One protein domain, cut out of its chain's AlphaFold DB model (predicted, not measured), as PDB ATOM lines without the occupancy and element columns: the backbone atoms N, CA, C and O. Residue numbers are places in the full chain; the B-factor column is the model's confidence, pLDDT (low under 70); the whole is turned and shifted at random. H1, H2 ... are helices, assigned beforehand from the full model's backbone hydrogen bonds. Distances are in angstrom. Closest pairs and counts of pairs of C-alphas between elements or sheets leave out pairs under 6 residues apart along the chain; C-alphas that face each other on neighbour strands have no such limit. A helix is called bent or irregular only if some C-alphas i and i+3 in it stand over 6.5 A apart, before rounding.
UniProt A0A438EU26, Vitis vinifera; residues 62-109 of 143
ATOM      1  N   GLY A  62     110.494 111.266 103.435       84.75
ATOM      2  CA  GLY A  62     109.493 110.636 104.305       84.75
ATOM      3  C   GLY A  62     108.737 111.624 105.198       84.75
ATOM      4  O   GLY A  62     108.243 111.244 106.255       84.75
ATOM      5  N   GLY A  63     108.684 112.901 104.813       91.62
ATOM      6  CA  GLY A  63     107.975 113.957 105.536       91.62
ATOM      7  C   GLY A  63     108.807 114.670 106.597       91.62
ATOM      8  O   GLY A  63     108.601 115.863 106.799       91.62
ATOM      9  N   ILE A  64     109.778 114.000 107.226       91.06
ATOM     10  CA  ILE A  64     110.648 114.621 108.241       91.06
ATOM     11  C   ILE A  64     111.553 115.681 107.613       91.06
ATOM     12  O   ILE A  64     111.626 116.799 108.117       91.06
ATOM     13  N   GLU A  65     112.195 115.359 106.489       93.44
ATOM     14  CA  GLU A  65     113.041 116.317 105.766       93.44
ATOM     15  C   GLU A  65     112.218 117.499 105.242       93.44
ATOM     16  O   GLU A  65     112.620 118.652 105.386       93.44
ATOM     17  N   TRP A  66     111.021 117.229 104.710       95.75
ATOM     18  CA  TRP A  66     110.102 118.280 104.283       95.75
ATOM     19  C   TRP A  66     109.716 119.208 105.444       95.75
ATOM     20  O   TRP A  66     109.840 120.422 105.306       95.75
ATOM     21  N   LEU A  67     109.327 118.666 106.603       95.56
ATOM     22  CA  LEU A  67     109.016 119.468 107.794       95.56
ATOM     23  C   LEU A  67     110.221 120.284 108.279       95.56
ATOM     24  O   LEU A  67     110.046 121.434 108.674       95.56
ATOM     25  N   ALA A  68     111.430 119.718 108.235       94.75
ATOM     26  CA  ALA A  68     112.651 120.429 108.603       94.75
ATOM     27  C   ALA A  68     112.941 121.592 107.644       94.75
ATOM     28  O   ALA A  68     113.293 122.679 108.097       94.75
ATOM     29  N   SER A  69     112.720 121.396 106.339       95.69
ATOM     30  CA  SER A  69     112.949 122.431 105.323       95.69
ATOM     31  C   SER A  69     112.063 123.671 105.499       95.69
ATOM     32  O   SER A  69     112.470 124.764 105.121       95.69
ATOM     33  N   LEU A  70     110.894 123.535 106.145       96.38
ATOM     34  CA  LEU A  70     109.997 124.662 106.427       96.38
ATOM     35  C   LEU A  70     110.600 125.696 107.390       96.38
ATOM     36  O   LEU A  70     110.110 126.819 107.439       96.38
ATOM     37  N   ARG A  71     111.638 125.350 108.163       96.38
ATOM     38  CA  ARG A  71     112.304 126.310 109.065       96.38
ATOM     39  C   ARG A  71     113.017 127.436 108.321       96.38
ATOM     40  O   ARG A  71     113.130 128.529 108.858       96.38
ATOM     41  N   GLU A  72     113.447 127.170 107.091       94.81
ATOM     42  CA  GLU A  72     114.197 128.114 106.256       94.81
ATOM     43  C   GLU A  72     113.287 128.963 105.349       94.81
ATOM     44  O   GLU A  72     113.781 129.744 104.539       94.81
ATOM     45  N   MET A  73     111.963 128.791 105.445       95.88
ATOM     46  CA  MET A  73     110.977 129.489 104.612       95.88
ATOM     47  C   MET A  73     110.337 130.667 105.352       95.88
ATOM     48  O   MET A  73     110.311 130.717 106.586       95.88
ATOM     49  N   ASP A  74     109.752 131.593 104.591       96.12
ATOM     50  CA  ASP A  74     109.004 132.706 105.169       96.12
ATOM     51  C   ASP A  74     107.677 132.226 105.777       96.12
ATOM     52  O   ASP A  74     107.032 131.299 105.281       96.12
ATOM     53  N   LEU A  75     107.210 132.898 106.837       93.06
ATOM     54  CA  LEU A  75     106.014 132.492 107.590       93.06
ATOM     55  C   LEU A  75     104.784 132.251 106.702       93.06
ATOM     56  O   LEU A  75     104.036 131.301 106.933       93.06
ATOM     57  N   GLN A  76     104.555 133.106 105.702       95.00
ATOM     58  CA  GLN A  76     103.409 132.953 104.806       95.00
ATOM     59  C   GLN A  76     103.503 131.642 104.015       95.00
ATOM     60  O   GLN A  76     102.535 130.886 103.960       95.00
ATOM     61  N   GLU A  77     104.685 131.325 103.488       97.12
ATOM     62  CA  GLU A  77     104.931 130.088 102.748       97.12
ATOM     63  C   GLU A  77     104.820 128.859 103.656       97.12
ATOM     64  O   GLU A  77     104.236 127.852 103.262       97.12
ATOM     65  N   VAL A  78     105.312 128.952 104.898       96.88
ATOM     66  CA  VAL A  78     105.157 127.903 105.917       96.88
ATOM     67  C   VAL A  78     103.681 127.632 106.197       96.88
ATOM     68  O   VAL A  78     103.254 126.474 106.229       96.88
ATOM     69  N   VAL A  79     102.885 128.686 106.393       95.88
ATOM     70  CA  VAL A  79     101.447 128.562 106.661       95.88
ATOM     71  C   VAL A  79     100.724 127.943 105.470       95.88
ATOM     72  O   VAL A  79      99.912 127.035 105.669       95.88
ATOM     73  N   ASP A  80     101.040 128.377 104.252       97.06
ATOM     74  CA  ASP A  80     100.436 127.854 103.026       97.06
ATOM     75  C   ASP A  80     100.815 126.382 102.808       97.06
ATOM     76  O   ASP A  80      99.945 125.543 102.559       97.06
ATOM     77  N   ALA A  81     102.089 126.031 103.003       96.75
ATOM     78  CA  ALA A  81     102.592 124.667 102.885       96.75
ATOM     79  C   ALA A  81     101.942 123.719 103.906       96.75
ATOM     80  O   ALA A  81     101.458 122.643 103.534       96.75
ATOM     81  N   LEU A  82     101.877 124.114 105.182       97.25
ATOM     82  CA  LEU A  82     101.242 123.323 106.241       97.25
ATOM     83  C   LEU A  82      99.732 123.192 106.037       97.25
ATOM     84  O   LEU A  82      99.175 122.131 106.311       97.25
ATOM     85  N   SER A  83      99.074 124.226 105.508       96.94
ATOM     86  CA  SER A  83      97.630 124.205 105.234       96.94
ATOM     87  C   SER A  83      97.238 123.245 104.103       96.94
ATOM     88  O   SER A  83      96.056 122.958 103.922       96.94
ATOM     89  N   THR A  84      98.208 122.691 103.362       96.31
ATOM     90  CA  THR A  84      97.947 121.587 102.419       96.31
ATOM     91  C   THR A  84      97.661 120.254 103.117       96.31
ATOM     92  O   THR A  84      97.121 119.337 102.492       96.31
ATOM     93  N   LEU A  85      98.005 120.119 104.403       97.31
ATOM     94  CA  LEU A  85      97.783 118.896 105.168       97.31
ATOM     95  C   LEU A  85      96.311 118.779 105.613       97.31
ATOM     96  O   LEU A  85      95.716 119.755 106.080       97.31
ATOM     97  N   PRO A  86      95.693 117.585 105.527       97.12
ATOM     98  CA  PRO A  86      94.304 117.389 105.931       97.12
ATOM     99  C   PRO A  86      94.031 117.811 107.380       97.12
ATOM    100  O   PRO A  86      94.606 117.273 108.318       97.12
ATOM    101  N   GLY A  87      93.091 118.739 107.573       95.06
ATOM    102  CA  GLY A  87      92.703 119.218 108.905       95.06
ATOM    103  C   GLY A  87      93.622 120.290 109.498       95.06
ATOM    104  O   GLY A  87      93.372 120.738 110.619       95.06
ATOM    105  N   VAL A  88      94.638 120.740 108.756       97.44
ATOM    106  CA  VAL A  88      95.486 121.873 109.130       97.44
ATOM    107  C   VAL A  88      94.966 123.124 108.428       97.44
ATOM    108  O   VAL A  88      95.015 123.242 107.212       97.44
ATOM    109  N   GLY A  89      94.417 124.055 109.209       94.44
ATOM    110  CA  GLY A  89      94.054 125.393 108.733       94.44
ATOM    111  C   GLY A  89      95.030 126.462 109.235       94.44
ATOM    112  O   GLY A  89      95.906 126.142 110.045       94.44
ATOM    113  N   PRO A  90      94.824 127.744 108.878       91.69
ATOM    114  CA  PRO A  90      95.748 128.837 109.199       91.69
ATOM    115  C   PRO A  90      96.105 128.940 110.685       91.69
ATOM    116  O   PRO A  90      97.262 129.133 111.042       91.69
ATOM    117  N   LYS A  91      95.130 128.718 111.579       93.44
ATOM    118  CA  LYS A  91      95.359 128.704 113.032       93.44
ATOM    119  C   LYS A  91      96.317 127.592 113.454       93.44
ATOM    120  O   LYS A  91      97.211 127.822 114.259       93.44
ATOM    121  N   VAL A  92      96.095 126.372 112.963       95.44
ATOM    122  CA  VAL A  92      96.907 125.200 113.333       95.44
ATOM    123  C   VAL A  92      98.298 125.323 112.720       95.44
ATOM    124  O   VAL A  92      99.279 125.100 113.420       95.44
ATOM    125  N   ALA A  93      98.382 125.759 111.462       96.50
ATOM    126  CA  ALA A  93      99.640 126.047 110.789       96.50
ATOM    127  C   ALA A  93     100.459 127.105 111.547       96.50
ATOM    128  O   ALA A  93     101.629 126.874 111.828       96.50
ATOM    129  N   ALA A  94      99.834 128.203 111.986       93.50
ATOM    130  CA  ALA A  94     100.492 129.219 112.806       93.50
ATOM    131  C   ALA A  94     100.949 128.683 114.176       93.50
ATOM    132  O   ALA A  94     102.014 129.066 114.649       93.50
ATOM    133  N   CYS A  95     100.195 127.772 114.812       94.62
ATOM    134  CA  CYS A  95     100.656 127.098 116.033       94.62
ATOM    135  C   CYS A  95     101.914 126.254 115.772       94.62
ATOM    136  O   CYS A  95     102.849 126.309 116.564       94.62
ATOM    137  N   ILE A  96     101.941 125.481 114.681       96.38
ATOM    138  CA  ILE A  96     103.104 124.659 114.306       96.38
ATOM    139  C   ILE A  96     104.303 125.561 113.989       96.38
ATOM    140  O   ILE A  96     105.402 125.305 114.476       96.38
ATOM    141  N   ALA A  97     104.084 126.641 113.235       94.81
ATOM    142  CA  ALA A  97     105.114 127.618 112.910       94.81
ATOM    143  C   ALA A  97     105.738 128.225 114.179       94.81
ATOM    144  O   ALA A  97     106.959 128.226 114.331       94.81
ATOM    145  N   LEU A  98     104.894 128.660 115.122       94.25
ATOM    146  CA  LEU A  98     105.320 129.287 116.372       94.25
ATOM    147  C   LEU A  98     106.066 128.327 117.309       94.25
ATOM    148  O   LEU A  98     107.075 128.713 117.896       94.25
ATOM    149  N   PHE A  99     105.552 127.107 117.500       94.06
ATOM    150  CA  PHE A  99     106.053 126.192 118.534       94.06
ATOM    151  C   PHE A  99     107.106 125.193 118.043       94.06
ATOM    152  O   PHE A  99     107.819 124.635 118.874       94.06
ATOM    153  N   SER A 100     107.211 124.961 116.730       94.50
ATOM    154  CA  SER A 100     108.047 123.882 116.183       94.50
ATOM    155  C   SER A 100     108.974 124.293 115.033       94.50
ATOM    156  O   SER A 100     109.875 123.512 114.702       94.50
ATOM    157  N   LEU A 101     108.771 125.469 114.422       94.94
ATOM    158  CA  LEU A 101     109.531 125.937 113.249       94.94
ATOM    159  C   LEU A 101     110.232 127.289 113.465       94.94
ATOM    160  O   LEU A 101     110.552 127.965 112.496       94.94
ATOM    161  N   ASP A 102     110.452 127.692 114.720       94.62
ATOM    162  CA  ASP A 102     111.232 128.885 115.095       94.62
ATOM    163  C   ASP A 102     110.662 130.234 114.574       94.62
ATOM    164  O   ASP A 102     111.303 131.284 114.654       94.62
ATOM    165  N   GLN A 103     109.400 130.255 114.122       90.06
ATOM    166  CA  GLN A 103     108.714 131.458 113.630       90.06
ATOM    167  C   GLN A 103     108.096 132.260 114.791       90.06
ATOM    168  O   GLN A 103     106.876 132.331 114.950       90.06
ATOM    169  N   HIS A 104     108.928 132.898 115.622       89.94
ATOM    170  CA  HIS A 104     108.495 133.604 116.847       89.94
ATOM    171  C   HIS A 104     107.511 134.770 116.633       89.94
ATOM    172  O   HIS A 104     106.890 135.238 117.586       89.94
ATOM    173  N   HIS A 105     107.372 135.252 115.399       86.44
ATOM    174  CA  HIS A 105     106.439 136.315 115.031       86.44
ATOM    175  C   HIS A 105     105.078 135.784 114.535       86.44
ATOM    176  O   HIS A 105     104.187 136.579 114.233       86.44
ATOM    177  N   ALA A 106     104.891 134.461 114.463       88.62
ATOM    178  CA  ALA A 106     103.618 133.847 114.111       88.62
ATOM    179  C   ALA A 106     102.595 134.011 115.246       88.62
ATOM    180  O   ALA A 106     102.844 133.638 116.390       88.62
ATOM    181  N   ILE A 107     101.409 134.536 114.925       87.25
ATOM    182  CA  ILE A 107     100.326 134.724 115.898       87.25
ATOM    183  C   ILE A 107      99.155 133.807 115.519       87.25
ATOM    184  O   ILE A 107      98.388 134.140 114.612       87.25
ATOM    185  N   PRO A 108      98.976 132.655 116.189       86.62
ATOM    186  CA  PRO A 108      97.821 131.800 115.954       86.62
ATOM    187  C   PRO A 108      96.551 132.468 116.491       86.62
ATOM    188  O   PRO A 108      96.356 132.584 117.698       86.62
ATOM    189  N   VAL A 109      95.666 132.898 115.591       83.12
ATOM    190  CA  VAL A 109      94.388 133.523 115.956       83.12
ATOM    191  C   VAL A 109      93.294 132.461 116.035       83.12
ATOM    192  O   VAL A 109      92.924 131.859 115.027       83.12
TER     193      VAL A 109
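AT A GLANCE: This is residues 62 to 109 of the 143 residues of a protein of Vitis vinifera (UniProt A0A438EU26). What is the main picture? Two short helices, H2 and H3, cross about perpendicular to each other as a core, and H1 comes up to them with its later residues while its first residue, Gly 62, lies far out. A loop, residues 83 to 89, joins H2 to H3, and residues 101 to 109 turn back past H3. What is the make-up? The printed part has 48 residues with three named helices, in the order H1, H2, H3, and no named strand; the class is all helix, and the whole is compact, with a radius of gyration of the C-alphas of 9.6 A and spans of 30 by 22 by 16 A.

IN THESE COORDINATES: Where does the first helix run? H1 holds residues 62 to 72, from C-alpha 62 at (109.493, 110.636, 104.305), and is 18.2 A long. It is irregular, but only just: C-alphas 62 and 65 are 6.9 A apart. Where are the others? H2 holds residues 75 to 82 and is 10.4 A long. H3 holds residues 90 to 100 and is 15.0 A long, ending at C-alpha 100 at (108.047, 123.882, 116.183).

HOW THE PARTS SIT: How does H1 stand to the others? H1 and H2 are close but not clearly touching, the closest C-alphas being those of Leu 70 and Val 78, 5.8 A apart. They run opposite ways at a shallow tilt of 11 degrees. H1 and H3 are near each other, with 6 pairs of C-alphas within 10 A. How do H2 and H3 stand? They touch, the closest C-alphas being those of Val 79 and Ala 93, 5.2 A apart, and their lines are about perpendicular at 74 degrees. What do the backbones show? Every O i to N i+4 pair is within hydrogen-bond range in H2 and H3, and 4 of 7 in H1.

THE WHOLE: How far does it reach? The two C-alphas farthest apart are those of Gly 62 and Val 109, 29.8 A. Is it continuous, and how are the helices linked? The printed part has no cut; the link H1 to H2 is tight and H2 to H3 is short. How confident is the model? The mean pLDDT of the printed part is 93.9, and no printed residue is under 70.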